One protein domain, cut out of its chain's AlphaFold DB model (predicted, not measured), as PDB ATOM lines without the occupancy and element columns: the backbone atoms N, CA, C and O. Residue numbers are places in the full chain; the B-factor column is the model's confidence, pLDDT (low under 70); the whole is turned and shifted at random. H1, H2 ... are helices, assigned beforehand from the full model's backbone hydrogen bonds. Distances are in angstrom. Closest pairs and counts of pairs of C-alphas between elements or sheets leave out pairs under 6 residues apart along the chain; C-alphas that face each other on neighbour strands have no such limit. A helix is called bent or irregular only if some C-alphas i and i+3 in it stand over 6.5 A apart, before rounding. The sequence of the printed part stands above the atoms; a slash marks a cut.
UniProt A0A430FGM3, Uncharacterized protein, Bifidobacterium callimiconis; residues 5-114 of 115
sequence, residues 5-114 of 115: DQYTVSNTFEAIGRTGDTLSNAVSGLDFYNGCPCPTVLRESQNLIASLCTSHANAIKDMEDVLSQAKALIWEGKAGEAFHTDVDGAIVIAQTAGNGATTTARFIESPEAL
ATOM      1  N   ASP A   5     150.012 168.985 121.099       34.00
ATOM      2  CA  ASP A   5     150.657 167.933 120.289       34.00
ATOM      3  C   ASP A   5     149.685 167.069 119.465       34.00
ATOM      4  O   ASP A   5     150.084 166.430 118.496       34.00
ATOM      5  N   GLN A   6     148.394 167.049 119.813       35.38
ATOM      6  CA  GLN A   6     147.395 166.256 119.085       35.38
ATOM      7  C   GLN A   6     146.798 166.971 117.865       35.38
ATOM      8  O   GLN A   6     146.268 166.292 116.992       35.38
ATOM      9  N   TYR A   7     146.886 168.302 117.755       33.19
ATOM     10  CA  TYR A   7     146.209 169.021 116.664       33.19
ATOM     11  C   TYR A   7     147.034 169.078 115.372       33.19
ATOM     12  O   TYR A   7     146.469 169.088 114.280       33.19
ATOM     13  N   THR A   8     148.364 169.041 115.471       38.59
ATOM     14  CA  THR A   8     149.248 169.167 114.299       38.59
ATOM     15  C   THR A   8     149.588 167.816 113.665       38.59
ATOM     16  O   THR A   8     149.815 167.744 112.460       38.59
ATOM     17  N   VAL A   9     149.568 166.732 114.451       37.94
ATOM     18  CA  VAL A   9     149.883 165.371 113.973       37.94
ATOM     19  C   VAL A   9     148.649 164.673 113.377       37.94
ATOM     20  O   VAL A   9     148.785 163.830 112.491       37.94
ATOM     21  N   SER A  10     147.434 165.044 113.803       36.62
ATOM     22  CA  SER A  10     146.208 164.351 113.374       36.62
ATOM     23  C   SER A  10     145.867 164.576 111.896       36.62
ATOM     24  O   SER A  10     145.423 163.645 111.236       36.62
ATOM     25  N   ASN A  11     146.143 165.760 111.334       39.91
ATOM     26  CA  ASN A  11     145.813 166.049 109.930       39.91
ATOM     27  C   ASN A  11     146.840 165.491 108.927       39.91
ATOM     28  O   ASN A  11     146.525 165.322 107.752       39.91
ATOM     29  N   THR A  12     148.068 165.208 109.369       43.78
ATOM     30  CA  THR A  12     149.143 164.676 108.514       43.78
ATOM     31  C   THR A  12     149.240 163.155 108.575       43.78
ATOM     32  O   THR A  12     149.526 162.532 107.555       43.78
ATOM     33  N   PHE A  13     148.923 162.524 109.712       40.91
ATOM     34  CA  PHE A  13     148.874 161.060 109.798       40.91
ATOM     35  C   PHE A  13     147.649 160.466 109.075       40.91
ATOM     36  O   PHE A  13     147.750 159.395 108.482       40.91
ATOM     37  N   GLU A  14     146.523 161.190 109.016       43.81
ATOM     38  CA  GLU A  14     145.371 160.803 108.183       43.81
ATOM     39  C   GLU A  14     145.682 160.805 106.673       43.81
ATOM     40  O   GLU A  14     145.004 160.118 105.907       43.81
ATOM     41  N   ALA A  15     146.732 161.510 106.231       45.31
ATOM     42  CA  ALA A  15     147.192 161.475 104.842       45.31
ATOM     43  C   ALA A  15     148.042 160.230 104.517       45.31
ATOM     44  O   ALA A  15     148.042 159.795 103.372       45.31
ATOM     45  N   ILE A  16     148.719 159.631 105.507       43.94
ATOM     46  CA  ILE A  16     149.555 158.413 105.360       43.94
ATOM     47  C   ILE A  16     148.727 157.128 105.590       43.94
ATOM     48  O   ILE A  16     149.211 156.006 105.453       43.94
ATOM     49  N   GLY A  17     147.450 157.274 105.942       42.78
ATOM     50  CA  GLY A  17     146.608 156.187 106.432       42.78
ATOM     51  C   GLY A  17     145.298 155.992 105.681       42.78
ATOM     52  O   GLY A  17     144.403 155.345 106.227       42.78
ATOM     53  N   ARG A  18     145.137 156.518 104.456       47.19
ATOM     54  CA  ARG A  18     143.997 156.117 103.617       47.19
ATOM     55  C   ARG A  18     144.225 154.680 103.155       47.19
ATOM     56  O   ARG A  18     144.783 154.428 102.097       47.19
ATOM     57  N   THR A  19     143.800 153.746 103.999       47.22
ATOM     58  CA  THR A  19     143.770 152.300 103.760       47.22
ATOM     59  C   THR A  19     143.472 151.989 102.290       47.22
ATOM     60  O   THR A  19     142.353 152.229 101.833       47.22
ATOM     61  N   GLY A  20     144.470 151.468 101.571       55.91
ATOM     62  CA  GLY A  20     144.335 150.991 100.193       55.91
ATOM     63  C   GLY A  20     145.135 151.735  99.116       55.91
ATOM     64  O   GLY A  20     145.065 151.297  97.969       55.91
ATOM     65  N   ASP A  21     145.878 152.804  99.431       64.31
ATOM     66  CA  ASP A  21     146.791 153.429  98.457       64.31
ATOM     67  C   ASP A  21     148.119 152.664  98.284       64.31
ATOM     68  O   ASP A  21     148.497 151.793  99.077       64.31
ATOM     69  N   THR A  22     148.803 152.944  97.173       67.69
ATOM     70  CA  THR A  22     149.954 152.159  96.704       67.69
ATOM     71  C   THR A  22     151.156 152.309  97.638       67.69
ATOM     72  O   THR A  22     151.866 151.340  97.903       67.69
ATOM     73  N   LEU A  23     151.373 153.509  98.174       67.25
ATOM     74  CA  LEU A  23     152.410 153.831  99.145       67.25
ATOM     75  C   LEU A  23     152.170 153.110 100.474       67.25
ATOM     76  O   LEU A  23     153.098 152.489 100.991       67.25
ATOM     77  N   SER A  24     150.948 153.134 101.011       65.62
ATOM     78  CA  SER A  24     150.604 152.426 102.249       65.62
ATOM     79  C   SER A  24     150.783 150.912 102.094       65.62
ATOM     80  O   SER A  24     151.362 150.257 102.971       65.62
ATOM     81  N   ASN A  25     150.393 150.357 100.942       67.44
ATOM     82  CA  ASN A  25     150.594 148.943 100.616       67.44
ATOM     83  C   ASN A  25     152.082 148.586 100.444       67.44
ATOM     84  O   ASN A  25     152.517 147.540 100.936       67.44
ATOM     85  N   ALA A  26     152.875 149.453  99.805       65.75
ATOM     86  CA  ALA A  26     154.315 149.267  99.631       65.75
ATOM     87  C   ALA A  26     155.074 149.332 100.968       65.75
ATOM     88  O   ALA A  26     155.891 148.454 101.248       65.75
ATOM     89  N   VAL A  27     154.768 150.310 101.830       67.38
ATOM     90  CA  VAL A  27     155.360 150.428 103.178       67.38
ATOM     91  C   VAL A  27     154.974 149.236 104.059       67.38
ATOM     92  O   VAL A  27     155.797 148.744 104.827       67.38
ATOM     93  N   SER A  28     153.748 148.728 103.914       67.50
ATOM     94  CA  SER A  28     153.252 147.569 104.670       67.50
ATOM     95  C   SER A  28     153.709 146.217 104.101       67.50
ATOM     96  O   SER A  28     153.342 145.172 104.637       67.50
ATOM     97  N   GLY A  29     154.485 146.211 103.009       61.44
ATOM     98  CA  GLY A  29     154.970 144.992 102.354       61.44
ATOM     99  C   GLY A  29     153.876 144.147 101.689       61.44
ATOM    100  O   GLY A  29     154.123 142.991 101.347       61.44
ATOM    101  N   LEU A  30     152.679 144.704 101.491       62.00
ATOM    102  CA  LEU A  30     151.520 144.003 100.928       62.00
ATOM    103  C   LEU A  30     151.641 143.786  99.408       62.00
ATOM    104  O   LEU A  30     151.016 142.872  98.879       62.00
ATOM    105  N   ASP A  31     152.493 144.560  98.725       57.91
ATOM    106  CA  ASP A  31     152.730 144.480  97.270       57.91
ATOM    107  C   ASP A  31     153.962 143.641  96.862       57.91
ATOM    108  O   ASP A  31     154.393 143.656  95.707       57.91
ATOM    109  N   PHE A  32     154.530 142.851  97.784       52.78
ATOM    110  CA  PHE A  32     155.769 142.086  97.552       52.78
ATOM    111  C   PHE A  32     155.712 141.117  96.353       52.78
ATOM    112  O   PHE A  32     156.747 140.797  95.771       52.78
ATOM    113  N   TYR A  33     154.516 140.650  95.975       55.00
ATOM    114  CA  TYR A  33     154.320 139.645  94.924       55.00
ATOM    115  C   TYR A  33     154.019 140.225  93.528       55.00
ATOM    116  O   TYR A  33     154.192 139.508  92.544       55.00
ATOM    117  N   ASN A  34     153.622 141.501  93.415       63.41
ATOM    118  CA  ASN A  34     153.234 142.133  92.138       63.41
ATOM    119  C   ASN A  34     154.352 142.978  91.496       63.41
ATOM    120  O   ASN A  34     154.173 143.525  90.407       63.41
ATOM    121  N   GLY A  35     155.517 143.059  92.151       59.31
ATOM    122  CA  GLY A  35     156.576 144.011  91.816       59.31
ATOM    123  C   GLY A  35     156.283 145.398  92.396       59.31
ATOM    124  O   GLY A  35     155.133 145.767  92.595       59.31
ATOM    125  N   CYS A  36     157.329 146.176  92.694       61.97
ATOM    126  CA  CYS A  36     157.147 147.524  93.229       61.97
ATOM    127  C   CYS A  36     156.688 148.474  92.105       61.97
ATOM    128  O   CYS A  36     157.435 148.656  91.135       61.97
ATOM    129  N   PRO A  37     155.514 149.125  92.209       71.12
ATOM    130  CA  PRO A  37     155.106 150.185  91.291       71.12
ATOM    131  C   PRO A  37     155.863 151.486  91.616       71.12
ATOM    132  O   PRO A  37     155.267 152.502  91.980       71.12
ATOM    133  N   CYS A  38     157.198 151.454  91.487       75.69
ATOM    134  CA  CYS A  38     158.117 152.512  91.922       75.69
ATOM    135  C   CYS A  38     157.707 153.928  91.478       75.69
ATOM    136  O   CYS A  38     157.778 154.827  92.312       75.69
ATOM    137  N   PRO A  39     157.234 154.170  90.235       76.25
ATOM    138  CA  PRO A  39     156.817 155.513  89.822       76.25
ATOM    139  C   PRO A  39     155.599 156.041  90.593       76.25
ATOM    140  O   PRO A  39     155.513 157.235  90.879       76.25
ATOM    141  N   THR A  40     154.657 155.162  90.943       76.69
ATOM    142  CA  THR A  40     153.467 155.525  91.725       76.69
ATOM    143  C   THR A  40     153.848 155.792  93.178       76.69
ATOM    144  O   THR A  40     153.486 156.838  93.709       76.69
ATOM    145  N   VAL A  41     154.650 154.909  93.781       77.81
ATOM    146  CA  VAL A  41     155.156 155.063  95.158       77.81
ATOM    147  C   VAL A  41     155.982 156.343  95.304       77.81
ATOM    148  O   VAL A  41     155.800 157.086  96.269       77.81
ATOM    149  N   LEU A  42     156.854 156.638  94.334       80.88
ATOM    150  CA  LEU A  42     157.644 157.869  94.310       80.88
ATOM    151  C   LEU A  42     156.738 159.102  94.283       80.88
ATOM    152  O   LEU A  42     156.901 159.998  95.108       80.88
ATOM    153  N   ARG A  43     155.744 159.129  93.389       80.38
ATOM    154  CA  ARG A  43     154.836 160.274  93.265       80.38
ATOM    155  C   ARG A  43     153.959 160.472  94.504       80.38
ATOM    156  O   ARG A  43     153.758 161.603  94.936       80.38
ATOM    157  N   GLU A  44     153.450 159.393  95.092       80.12
ATOM    158  CA  GLU A  44     152.687 159.463  96.345       80.12
ATOM    159  C   GLU A  44     153.569 159.942  97.513       80.12
ATOM    160  O   GLU A  44     153.140 160.791  98.295       80.12
ATOM    161  N   SER A  45     154.832 159.504  97.573       80.75
ATOM    162  CA  SER A  45     155.804 159.983  98.568       80.75
ATOM    163  C   SER A  45     156.100 161.478  98.410       80.75
ATOM    164  O   SER A  45     156.135 162.209  99.399       80.75
ATOM    165  N   GLN A  46     156.269 161.958  97.175       83.00
ATOM    166  CA  GLN A  46     156.480 163.380  96.884       83.00
ATOM    167  C   GLN A  46     155.280 164.228  97.324       83.00
ATOM    168  O   GLN A  46     155.458 165.230  98.015       83.00
ATOM    169  N   ASN A  47     154.057 163.794  97.002       82.56
ATOM    170  CA  ASN A  47     152.835 164.484  97.426       82.56
ATOM    171  C   ASN A  47     152.727 164.569  98.954       82.56
ATOM    172  O   ASN A  47     152.360 165.613  99.500       82.56
ATOM    173  N   LEU A  48     153.074 163.483  99.647       83.12
ATOM    174  CA  LEU A  48     153.081 163.450 101.102       83.12
ATOM    175  C   LEU A  48     154.102 164.432 101.688       83.12
ATOM    176  O   LEU A  48     153.764 165.212 102.579       83.12
ATOM    177  N   ILE A  49     155.337 164.433 101.181       84.50
ATOM    178  CA  ILE A  49     156.385 165.342 101.660       84.50
ATOM    179  C   ILE A  49     156.000 166.802 101.389       84.50
ATOM    180  O   ILE A  49     156.161 167.642 102.276       84.50
ATOM    181  N   ALA A  50     155.439 167.114 100.218       83.25
ATOM    182  CA  ALA A  50     154.955 168.457  99.899       83.25
ATOM    183  C   ALA A  50     153.835 168.911 100.858       83.25
ATOM    184  O   ALA A  50     153.851 170.041 101.361       83.25
ATOM    185  N   SER A  51     152.899 168.011 101.181       82.56
ATOM    186  CA  SER A  51     151.837 168.265 102.162       82.56
ATOM    187  C   SER A  51     152.400 168.517 103.567       82.56
ATOM    188  O   SER A  51     152.028 169.502 104.211       82.56
ATOM    189  N   LEU A  52     153.354 167.693 104.014       85.25
ATOM    190  CA  LEU A  52     154.044 167.861 105.295       85.25
ATOM    191  C   LEU A  52     154.778 169.202 105.365       85.25
ATOM    192  O   LEU A  52     154.630 169.926 106.350       85.25
ATOM    193  N   CYS A  53     155.516 169.571 104.316       84.81
ATOM    194  CA  CYS A  53     156.231 170.844 104.258       84.81
ATOM    195  C   CYS A  53     155.271 172.039 104.316       84.81
ATOM    196  O   CYS A  53     155.531 172.997 105.042       84.81
ATOM    197  N   THR A  54     154.136 171.965 103.614       83.31
ATOM    198  CA  THR A  54     153.100 173.009 103.646       83.31
ATOM    199  C   THR A  54     152.487 173.149 105.039       83.31
ATOM    200  O   THR A  54     152.389 174.255 105.570       83.31
ATOM    201  N   SER A  55     152.113 172.029 105.665       85.12
ATOM    202  CA  SER A  55     151.571 172.027 107.029       85.12
ATOM    203  C   SER A  55     152.573 172.599 108.031       85.12
ATOM    204  O   SER A  55     152.200 173.373 108.910       85.12
ATOM    205  N   HIS A  56     153.847 172.231 107.896       85.88
ATOM    206  CA  HIS A  56     154.919 172.698 108.763       85.88
ATOM    207  C   HIS A  56     155.166 174.204 108.593       85.88
ATOM    208  O   HIS A  56     155.276 174.921 109.583       85.88
ATOM    209  N   ALA A  57     155.191 174.705 107.355       85.00
ATOM    210  CA  ALA A  57     155.357 176.131 107.073       85.00
ATOM    211  C   ALA A  57     154.219 176.977 107.671       85.00
ATOM    212  O   ALA A  57     154.480 178.033 108.243       85.00
ATOM    213  N   ASN A  58     152.973 176.493 107.605       85.12
ATOM    214  CA  ASN A  58     151.833 177.168 108.234       85.12
ATOM    215  C   ASN A  58     151.964 177.206 109.764       85.12
ATOM    216  O   ASN A  58     151.820 178.269 110.357       85.12
ATOM    217  N   ALA A  59     152.309 176.078 110.394       86.62
ATOM    218  CA  ALA A  59     152.510 176.028 111.843       86.62
ATOM    219  C   ALA A  59     153.640 176.967 112.305       86.62
ATOM    220  O   ALA A  59     153.540 177.598 113.356       86.62
ATOM    221  N   ILE A  60     154.709 177.089 111.514       91.62
ATOM    222  CA  ILE A  60     155.793 178.037 111.786       91.62
ATOM    223  C   ILE A  60     155.320 179.474 111.693       91.62
ATOM    224  O   ILE A  60     155.649 180.264 112.571       91.62
ATOM    225  N   LYS A  61     154.532 179.809 110.674       88.31
ATOM    226  CA  LYS A  61     153.978 181.152 110.536       88.31
ATOM    227  C   LYS A  61     153.130 181.541 111.749       88.31
ATOM    228  O   LYS A  61     153.312 182.625 112.293       88.31
ATOM    229  N   ASP A  62     152.285 180.630 112.227       90.25
ATOM    230  CA  ASP A  62     151.495 180.857 113.441       90.25
ATOM    231  C   ASP A  62     152.399 181.072 114.673       90.25
ATOM    232  O   ASP A  62     152.135 181.941 115.507       90.25
ATOM    233  N   MET A  63     153.504 180.322 114.786       92.31
ATOM    234  CA  MET A  63     154.496 180.522 115.854       92.31
ATOM    235  C   MET A  63     155.222 181.869 115.741       92.31
ATOM    236  O   MET A  63     155.413 182.537 116.757       92.31
ATOM    237  N   GLU A  64     155.613 182.292 114.537       92.81
ATOM    238  CA  GLU A  64     156.234 183.601 114.291       92.81
ATOM    239  C   GLU A  64     155.308 184.752 114.702       92.81
ATOM    240  O   GLU A  64     155.764 185.716 115.327       92.81
ATOM    241  N   ASP A  65     154.010 184.633 114.421       92.81
ATOM    242  CA  ASP A  65     153.006 185.626 114.809       92.81
ATOM    243  C   ASP A  65     152.868 185.719 116.337       92.81
ATOM    244  O   ASP A  65     152.804 186.822 116.893       92.81
ATOM    245  N   VAL A  66     152.867 184.582 117.043       94.56
ATOM    246  CA  VAL A  66     152.823 184.546 118.516       94.56
ATOM    247  C   VAL A  66     154.102 185.125 119.125       94.56
ATOM    248  O   VAL A  66     154.032 185.930 120.056       94.56
ATOM    249  N   LEU A  67     155.273 184.767 118.596       94.94
ATOM    250  CA  LEU A  67     156.554 185.294 119.073       94.94
ATOM    251  C   LEU A  67     156.684 186.800 118.810       94.94
ATOM    252  O   LEU A  67     157.190 187.530 119.660       94.94
ATOM    253  N   SER A  68     156.167 187.288 117.683       94.06
ATOM    254  CA  SER A  68     156.132 188.722 117.370       94.06
ATOM    255  C   SER A  68     155.244 189.495 118.347       94.06
ATOM    256  O   SER A  68     155.610 190.586 118.790       94.06
ATOM    257  N   GLN A  69     154.106 188.917 118.742       95.75
ATOM    258  CA  GLN A  69     153.254 189.483 119.792       95.75
ATOM    259  C   GLN A  69     153.951 189.471 121.156       95.75
ATOM    260  O   GLN A  69     153.913 190.473 121.868       95.75
ATOM    261  N   ALA A  70     154.633 188.375 121.505       93.06
ATOM    262  CA  ALA A  70     155.403 188.270 122.742       93.06
ATOM    263  C   ALA A  70     156.532 189.313 122.795       93.06
ATOM    264  O   ALA A  70     156.713 189.977 123.814       93.06
ATOM    265  N   LYS A  71     157.233 189.527 121.675       92.19
ATOM    266  CA  LYS A  71     158.284 190.543 121.537       92.19
ATOM    267  C   LYS A  71     157.773 191.964 121.781       92.19
ATOM    268  O   LYS A  71     158.532 192.801 122.258       92.19
ATOM    269  N   ALA A  72     156.513 192.246 121.455       93.12
ATOM    270  CA  ALA A  72     155.915 193.569 121.620       93.12
ATOM    271  C   ALA A  72     155.526 193.903 123.074       93.12
ATOM    272  O   ALA A  72     155.165 195.047 123.358       93.12
ATOM    273  N   LEU A  73     155.574 192.933 123.997       93.75
ATOM    274  CA  LEU A  73     155.272 193.164 125.409       93.75
ATOM    275  C   LEU A  73     156.346 194.041 126.054       93.75
ATOM    276  O   LEU A  73     157.531 193.756 125.953       93.75
ATOM    277  N   ILE A  74     155.931 195.086 126.769       92.56
ATOM    278  CA  ILE A  74     156.865 195.947 127.498       92.56
ATOM    279  C   ILE A  74     157.194 195.285 128.834       92.56
ATOM    280  O   ILE A  74     156.342 195.202 129.721       92.56
ATOM    281  N   TRP A  75     158.442 194.849 128.983       91.81
ATOM    282  CA  TRP A  75     158.989 194.363 130.245       91.81
ATOM    283  C   TRP A  75     160.325 195.055 130.515       91.81
ATOM    284  O   TRP A  75     161.304 194.855 129.805       91.81
ATOM    285  N   GLU A  76     160.367 195.893 131.548       91.69
ATOM    286  CA  GLU A  76     161.569 196.647 131.902       91.69
ATOM    287  C   GLU A  76     162.525 195.871 132.823       91.69
ATOM    288  O   GLU A  76     162.131 195.014 133.620       91.69
ATOM    289  N   GLY A  77     163.808 196.232 132.745       95.56
ATOM    290  CA  GLY A  77     164.883 195.671 133.559       95.56
ATOM    291  C   GLY A  77     165.503 194.401 132.973       95.56
ATOM    292  O   GLY A  77     165.088 193.886 131.941       95.56
ATOM    293  N   LYS A  78     166.510 193.862 133.674       96.94
ATOM    294  CA  LYS A  78     167.340 192.738 133.195       96.94
ATOM    295  C   LYS A  78     166.547 191.487 132.799       96.94
ATOM    296  O   LYS A  78     166.962 190.756 131.911       96.94
ATOM    297  N   ALA A  79     165.427 191.222 133.475       93.69
ATOM    298  CA  ALA A  79     164.563 190.091 133.146       93.69
ATOM    299  C   ALA A  79     163.845 190.293 131.802       93.69
ATOM    300  O   ALA A  79     163.766 189.357 131.014       93.69
ATOM    301  N   GLY A  80     163.385 191.515 131.523       96.06
ATOM    302  CA  GLY A  80     162.797 191.871 130.234       96.06
ATOM    303  C   GLY A  80     163.817 191.844 129.099       96.06
ATOM    304  O   GLY A  80     163.540 191.291 128.041       96.06
ATOM    305  N   GLU A  81     165.037 192.338 129.334       96.25
ATOM    306  CA  GLU A  81     166.145 192.239 128.365       96.25
ATOM    307  C   GLU A  81     166.467 190.778 127.999       96.25
ATOM    308  O   GLU A  81     166.614 190.447 126.820       96.25
ATOM    309  N   ALA A  82     166.538 189.893 129.001       96.50
ATOM    310  CA  ALA A  82     166.751 188.463 128.785       96.50
ATOM    311  C   ALA A  82     165.583 187.828 128.016       96.50
ATOM    312  O   ALA A  82     165.806 187.139 127.025       96.50
ATOM    313  N   PHE A  83     164.343 188.133 128.407       96.38
ATOM    314  CA  PHE A  83     163.145 187.676 127.704       96.38
ATOM    315  C   PHE A  83     163.144 188.092 126.227       96.38
ATOM    316  O   PHE A  83     162.933 187.253 125.356       96.38
ATOM    317  N   HIS A  84     163.416 189.363 125.924       96.31
ATOM    318  CA  HIS A  84     163.463 189.843 124.541       96.31
ATOM    319  C   HIS A  84     164.577 189.173 123.733       96.31
ATOM    320  O   HIS A  84     164.362 188.847 122.568       96.31
ATOM    321  N   THR A  85     165.730 188.913 124.355       96.62
ATOM    322  CA  THR A  85     166.832 188.171 123.723       96.62
ATOM    323  C   THR A  85     166.411 186.742 123.370       96.62
ATOM    324  O   THR A  85     166.657 186.289 122.251       96.62
ATOM    325  N   ASP A  86     165.738 186.050 124.289       96.69
ATOM    326  CA  ASP A  86     165.256 184.683 124.067       96.69
ATOM    327  C   ASP A  86     164.172 184.635 122.981       96.69
ATOM    328  O   ASP A  86     164.213 183.772 122.100       96.69
ATOM    329  N   VAL A  87     163.229 185.584 122.996       96.81
ATOM    330  CA  VAL A  87     162.185 185.699 121.966       96.81
ATOM    331  C   VAL A  87     162.796 185.987 120.593       96.81
ATOM    332  O   VAL A  87     162.400 185.359 119.613       96.81
ATOM    333  N   ASP A  88     163.791 186.871 120.506       95.88
ATOM    334  CA  ASP A  88     164.503 187.142 119.252       95.88
ATOM    335  C   ASP A  88     165.228 185.902 118.723       95.88
ATOM    336  O   ASP A  88     165.135 185.590 117.532       95.88
ATOM    337  N   GLY A  89     165.888 185.148 119.606       96.81
ATOM    338  CA  GLY A  89     166.492 183.866 119.254       96.81
ATOM    339  C   GLY A  89     165.461 182.862 118.728       96.81
ATOM    340  O   GLY A  89     165.683 182.227 117.693       96.81
ATOM    341  N   ALA A  90     164.309 182.756 119.391       96.31
ATOM    342  CA  ALA A  90     163.225 181.873 118.972       96.31
ATOM    343  C   ALA A  90     162.647 182.256 117.598       96.31
ATOM    344  O   ALA A  90     162.397 181.369 116.781       96.31
ATOM    345  N   ILE A  91     162.495 183.555 117.303       96.00
ATOM    346  CA  ILE A  91     162.029 184.042 115.992       96.00
ATOM    347  C   ILE A  91     162.987 183.606 114.880       96.00
ATOM    348  O   ILE A  91     162.544 183.090 113.855       96.00
ATOM    349  N   VAL A  92     164.300 183.758 115.078       95.94
ATOM    350  CA  VAL A  92     165.307 183.351 114.078       95.94
ATOM    351  C   VAL A  92     165.246 181.844 113.805       95.94
ATOM    352  O   VAL A  92     165.352 181.411 112.652       95.94
ATOM    353  N   ILE A  93     165.052 181.034 114.849       95.19
ATOM    354  CA  ILE A  93     164.907 179.579 114.714       95.19
ATOM    355  C   ILE A  93     163.636 179.236 113.928       95.19
ATOM    356  O   ILE A  93     163.708 178.438 112.991       95.19
ATOM    357  N   ALA A  94     162.501 179.861 114.261       92.69
ATOM    358  CA  ALA A  94     161.234 179.661 113.559       92.69
ATOM    359  C   ALA A  94     161.370 179.991 112.063       92.69
ATOM    360  O   ALA A  94     161.108 179.133 111.218       92.69
ATOM    361  N   GLN A  95     161.933 181.156 111.736       92.06
ATOM    362  CA  GLN A  95     162.181 181.580 110.353       92.06
ATOM    363  C   GLN A  95     163.087 180.610 109.593       92.06
ATOM    364  O   GLN A  95     162.833 180.272 108.434       92.06
ATOM    365  N   THR A  96     164.148 180.125 110.241       94.25
ATOM    366  CA  THR A  96     165.067 179.154 109.635       94.25
ATOM    367  C   THR A  96     164.349 177.846 109.311       94.25
ATOM    368  O   THR A  96     164.502 177.313 108.208       94.25
ATOM    369  N   ALA A  97     163.522 177.349 110.231       89.50
ATOM    370  CA  ALA A  97     162.740 176.143 110.011       89.50
ATOM    371  C   ALA A  97     161.683 176.336 108.900       89.50
ATOM    372  O   ALA A  97     161.522 175.455 108.050       89.50
ATOM    373  N   GLY A  98     161.042 177.510 108.815       90.69
ATOM    374  CA  GLY A  98     160.047 177.827 107.778       90.69
ATOM    375  C   GLY A  98     160.663 177.876 106.381       90.69
ATOM    376  O   GLY A  98     160.129 177.311 105.418       90.69
ATOM    377  N   ASN A  99     161.850 178.471 106.286       90.50
ATOM    378  CA  ASN A  99     162.649 178.480 105.064       90.50
ATOM    379  C   ASN A  99     163.096 177.068 104.663       90.50
ATOM    380  O   ASN A  99     163.048 176.725 103.478       90.50
ATOM    381  N   GLY A 100     163.486 176.232 105.630       91.56
ATOM    382  CA  GLY A 100     163.845 174.831 105.400       91.56
ATOM    383  C   GLY A 100     162.682 174.010 104.837       91.56
ATOM    384  O   GLY A 100     162.845 173.327 103.822       91.56
ATOM    385  N   ALA A 101     161.491 174.140 105.428       87.62
ATOM    386  CA  ALA A 101     160.276 173.485 104.939       87.62
ATOM    387  C   ALA A 101     159.925 173.938 103.510       87.62
ATOM    388  O   ALA A 101     159.695 173.110 102.629       87.62
ATOM    389  N   THR A 102     159.979 175.246 103.245       88.19
ATOM    390  CA  THR A 102     159.716 175.808 101.908       88.19
ATOM    391  C   THR A 102     160.729 175.322 100.868       88.19
ATOM    392  O   THR A 102     160.364 174.983  99.743       88.19
ATOM    393  N   THR A 103     162.010 175.272 101.231       90.62
ATOM    394  CA  THR A 103     163.085 174.802 100.344       90.62
ATOM    395  C   THR A 103     162.924 173.320 100.019       90.62
ATOM    396  O   THR A 103     163.054 172.929  98.863       90.62
ATOM    397  N   THR A 104     162.570 172.511 101.019       88.38
ATOM    398  CA  THR A 104     162.313 171.075 100.844       88.38
ATOM    399  C   THR A 104     161.119 170.831  99.924       88.38
ATOM    400  O   THR A 104     161.227 170.022  99.005       88.38
ATOM    401  N   ALA A 105     160.015 171.569 100.103       87.62
ATOM    402  CA  ALA A 105     158.859 171.490  99.206       87.62
ATOM    403  C   ALA A 105     159.251 171.782  97.750       87.62
ATOM    404  O   ALA A 105     158.974 170.982  96.862       87.62
ATOM    405  N   ARG A 106     159.984 172.880  97.516       86.81
ATOM    406  CA  ARG A 106     160.454 173.250  96.169       86.81
ATOM    407  C   ARG A 106     161.368 172.199  95.550       86.81
ATOM    408  O   ARG A 106     161.275 171.958  94.353       86.81
ATOM    409  N   PHE A 107     162.258 171.599  96.341       89.62
ATOM    410  CA  PHE A 107     163.130 170.532  95.857       89.62
ATOM    411  C   PHE A 107     162.314 169.312  95.416       89.62
ATOM    412  O   PHE A 107     162.514 168.819  94.311       89.62
ATOM    413  N   ILE A 108     161.358 168.870  96.234       86.56
ATOM    414  CA  ILE A 108     160.489 167.719  95.942       86.56
ATOM    415  C   ILE A 108     159.632 167.941  94.687       86.56
ATOM    416  O   ILE A 108     159.382 166.995  93.944       86.56
ATOM    417  N   GLU A 109     159.211 169.179  94.433       83.88
ATOM    418  CA  GLU A 109     158.465 169.571  93.229       83.88
ATOM    419  C   GLU A 109     159.357 169.754  91.987       83.88
ATOM    420  O   GLU A 109     158.852 169.917  90.872       83.88
ATOM    421  N   SER A 110     160.682 169.753  92.153       83.50
ATOM    422  CA  SER A 110     161.622 170.014  91.066       83.50
ATOM    423  C   SER A 110     161.861 168.778  90.184       83.50
ATOM    424  O   SER A 110     161.762 167.641  90.653       83.50
ATOM    425  N   PRO A 111     162.270 168.966  88.914       77.69
ATOM    426  CA  PRO A 111     162.686 167.858  88.052       77.69
ATOM    427  C   PRO A 111     163.879 167.058  88.595       77.69
ATOM    428  O   PRO A 111     164.039 165.894  88.246       77.69
ATOM    429  N   GLU A 112     164.714 167.668  89.439       77.75
ATOM    430  CA  GLU A 112     165.895 167.032  90.034       77.75
ATOM    431  C   GLU A 112     165.514 165.925  91.024       77.75
ATOM    432  O   GLU A 112     166.245 164.952  91.156       77.75
ATOM    433  N   ALA A 113     164.346 166.026  91.666       74.88
ATOM    434  CA  ALA A 113     163.826 164.995  92.565       74.88
ATOM    435  C   ALA A 113     163.236 163.770  91.834       74.88
ATOM    436  O   ALA A 113     162.762 162.839  92.488       74.88
ATOM    437  N   LEU A 114     163.220 163.778  90.494       64.75
ATOM    438  CA  LEU A 114     162.729 162.688  89.639       64.75
ATOM    439  C   LEU A 114     163.858 161.884  88.966       64.75
ATOM    440  O   LEU A 114     163.558 160.931  88.242       64.75
TER     441      LEU A 114
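What this domain is: This is residues 5 to 114 of the 115 residues of an uncharacterized protein of Bifidobacterium callimiconis (UniProt A0A430FGM3). A long helical hairpin of H3 and H4 makes the body of a rod, and the short first helix, H1, packs along H3 with residues 48 to 59 of H3 alone and stays apart from H4. H2 crosses H3 near its first residues, and the link that holds Tyr 33 and the link that holds Gly 77 lie at the two far ends of the rod. The printed part has 110 residues with five named helices, H1 to H5 in order along the chain, and no named strand; the class is all helix. The whole is only just extended, close to loose, with a radius of gyration of the C-alphas of 19.9 A and spans of 69 by 32 by 16 A.

Where its parts are: H3, the longest helix, holds residues 38 to 71 and measures 48.2 A from C-alpha 38 at (158.117, 152.512, 91.922) to C-alpha 71 at (158.284, 190.543, 121.537). H4, residues 78 to 108, measures 45.4 A. H1, residues 5 to 16, measures 17.7 A and begins at C-alpha 5 (150.657, 167.933, 120.289); it is neither bent nor irregular, but only just: C-alphas 8 and 11 are 6.4 A apart. H2, residues 22 to 27, measures 8.6 A. H5, residues 111 to 114, measures 5.4 A and ends at C-alpha 114 (162.729, 162.688, 89.639).

How they stand to each other: H3 is the hub and touches H1, H2 and H4. H3 and H4 are a helical hairpin at a shallow tilt of 20 degrees, opposite ways; their closest C-alphas, those of Cys 53 and Ala 101, are 4.9 A apart. With residues 48 to 59 alone, H3 touches H1 at a shallow tilt of 19 degrees, opposite ways; the closest C-alphas, of Thr 12 and Leu 52, are 6.7 A apart. With residues 40 to 45 alone, H3 touches H2, about perpendicular at 81 degrees; the closest C-alphas, of Leu 23 and Val 41, are 5.0 A apart. The packing is mostly aligned, only just, with 2 of these 3 pairs at a shallow tilt. H1 and H2 are close but not clearly touching, with the C-alphas of Ile 16 and Ser 24 closest at 6.8 A. H5 is near H3, and close to H4 but not clearly touching it, with the C-alphas of Phe 107 and Ala 113 closest at 6.5 A. H1 and H2 are each apart from H4 and H5. In H2, H3 and H4 every O i to N i+4 pair is within hydrogen-bond range; in H1 2 of 8 are, beside 3 of 9 O i to N i+3 pairs, and H5 is too short for an i+4 pair.

The domain as a whole: The two C-alphas farthest apart, of Tyr 33 and Gly 77, are 68.9 A apart. The printed part has no cut. The links H1 to H2 and H4 to H5 are tight, and H2 to H3 and H3 to H4 are short. The mean pLDDT of the printed part is 77.9; residues 5 to 36 and residue 114 are under 70, and H1 has a mean of 39.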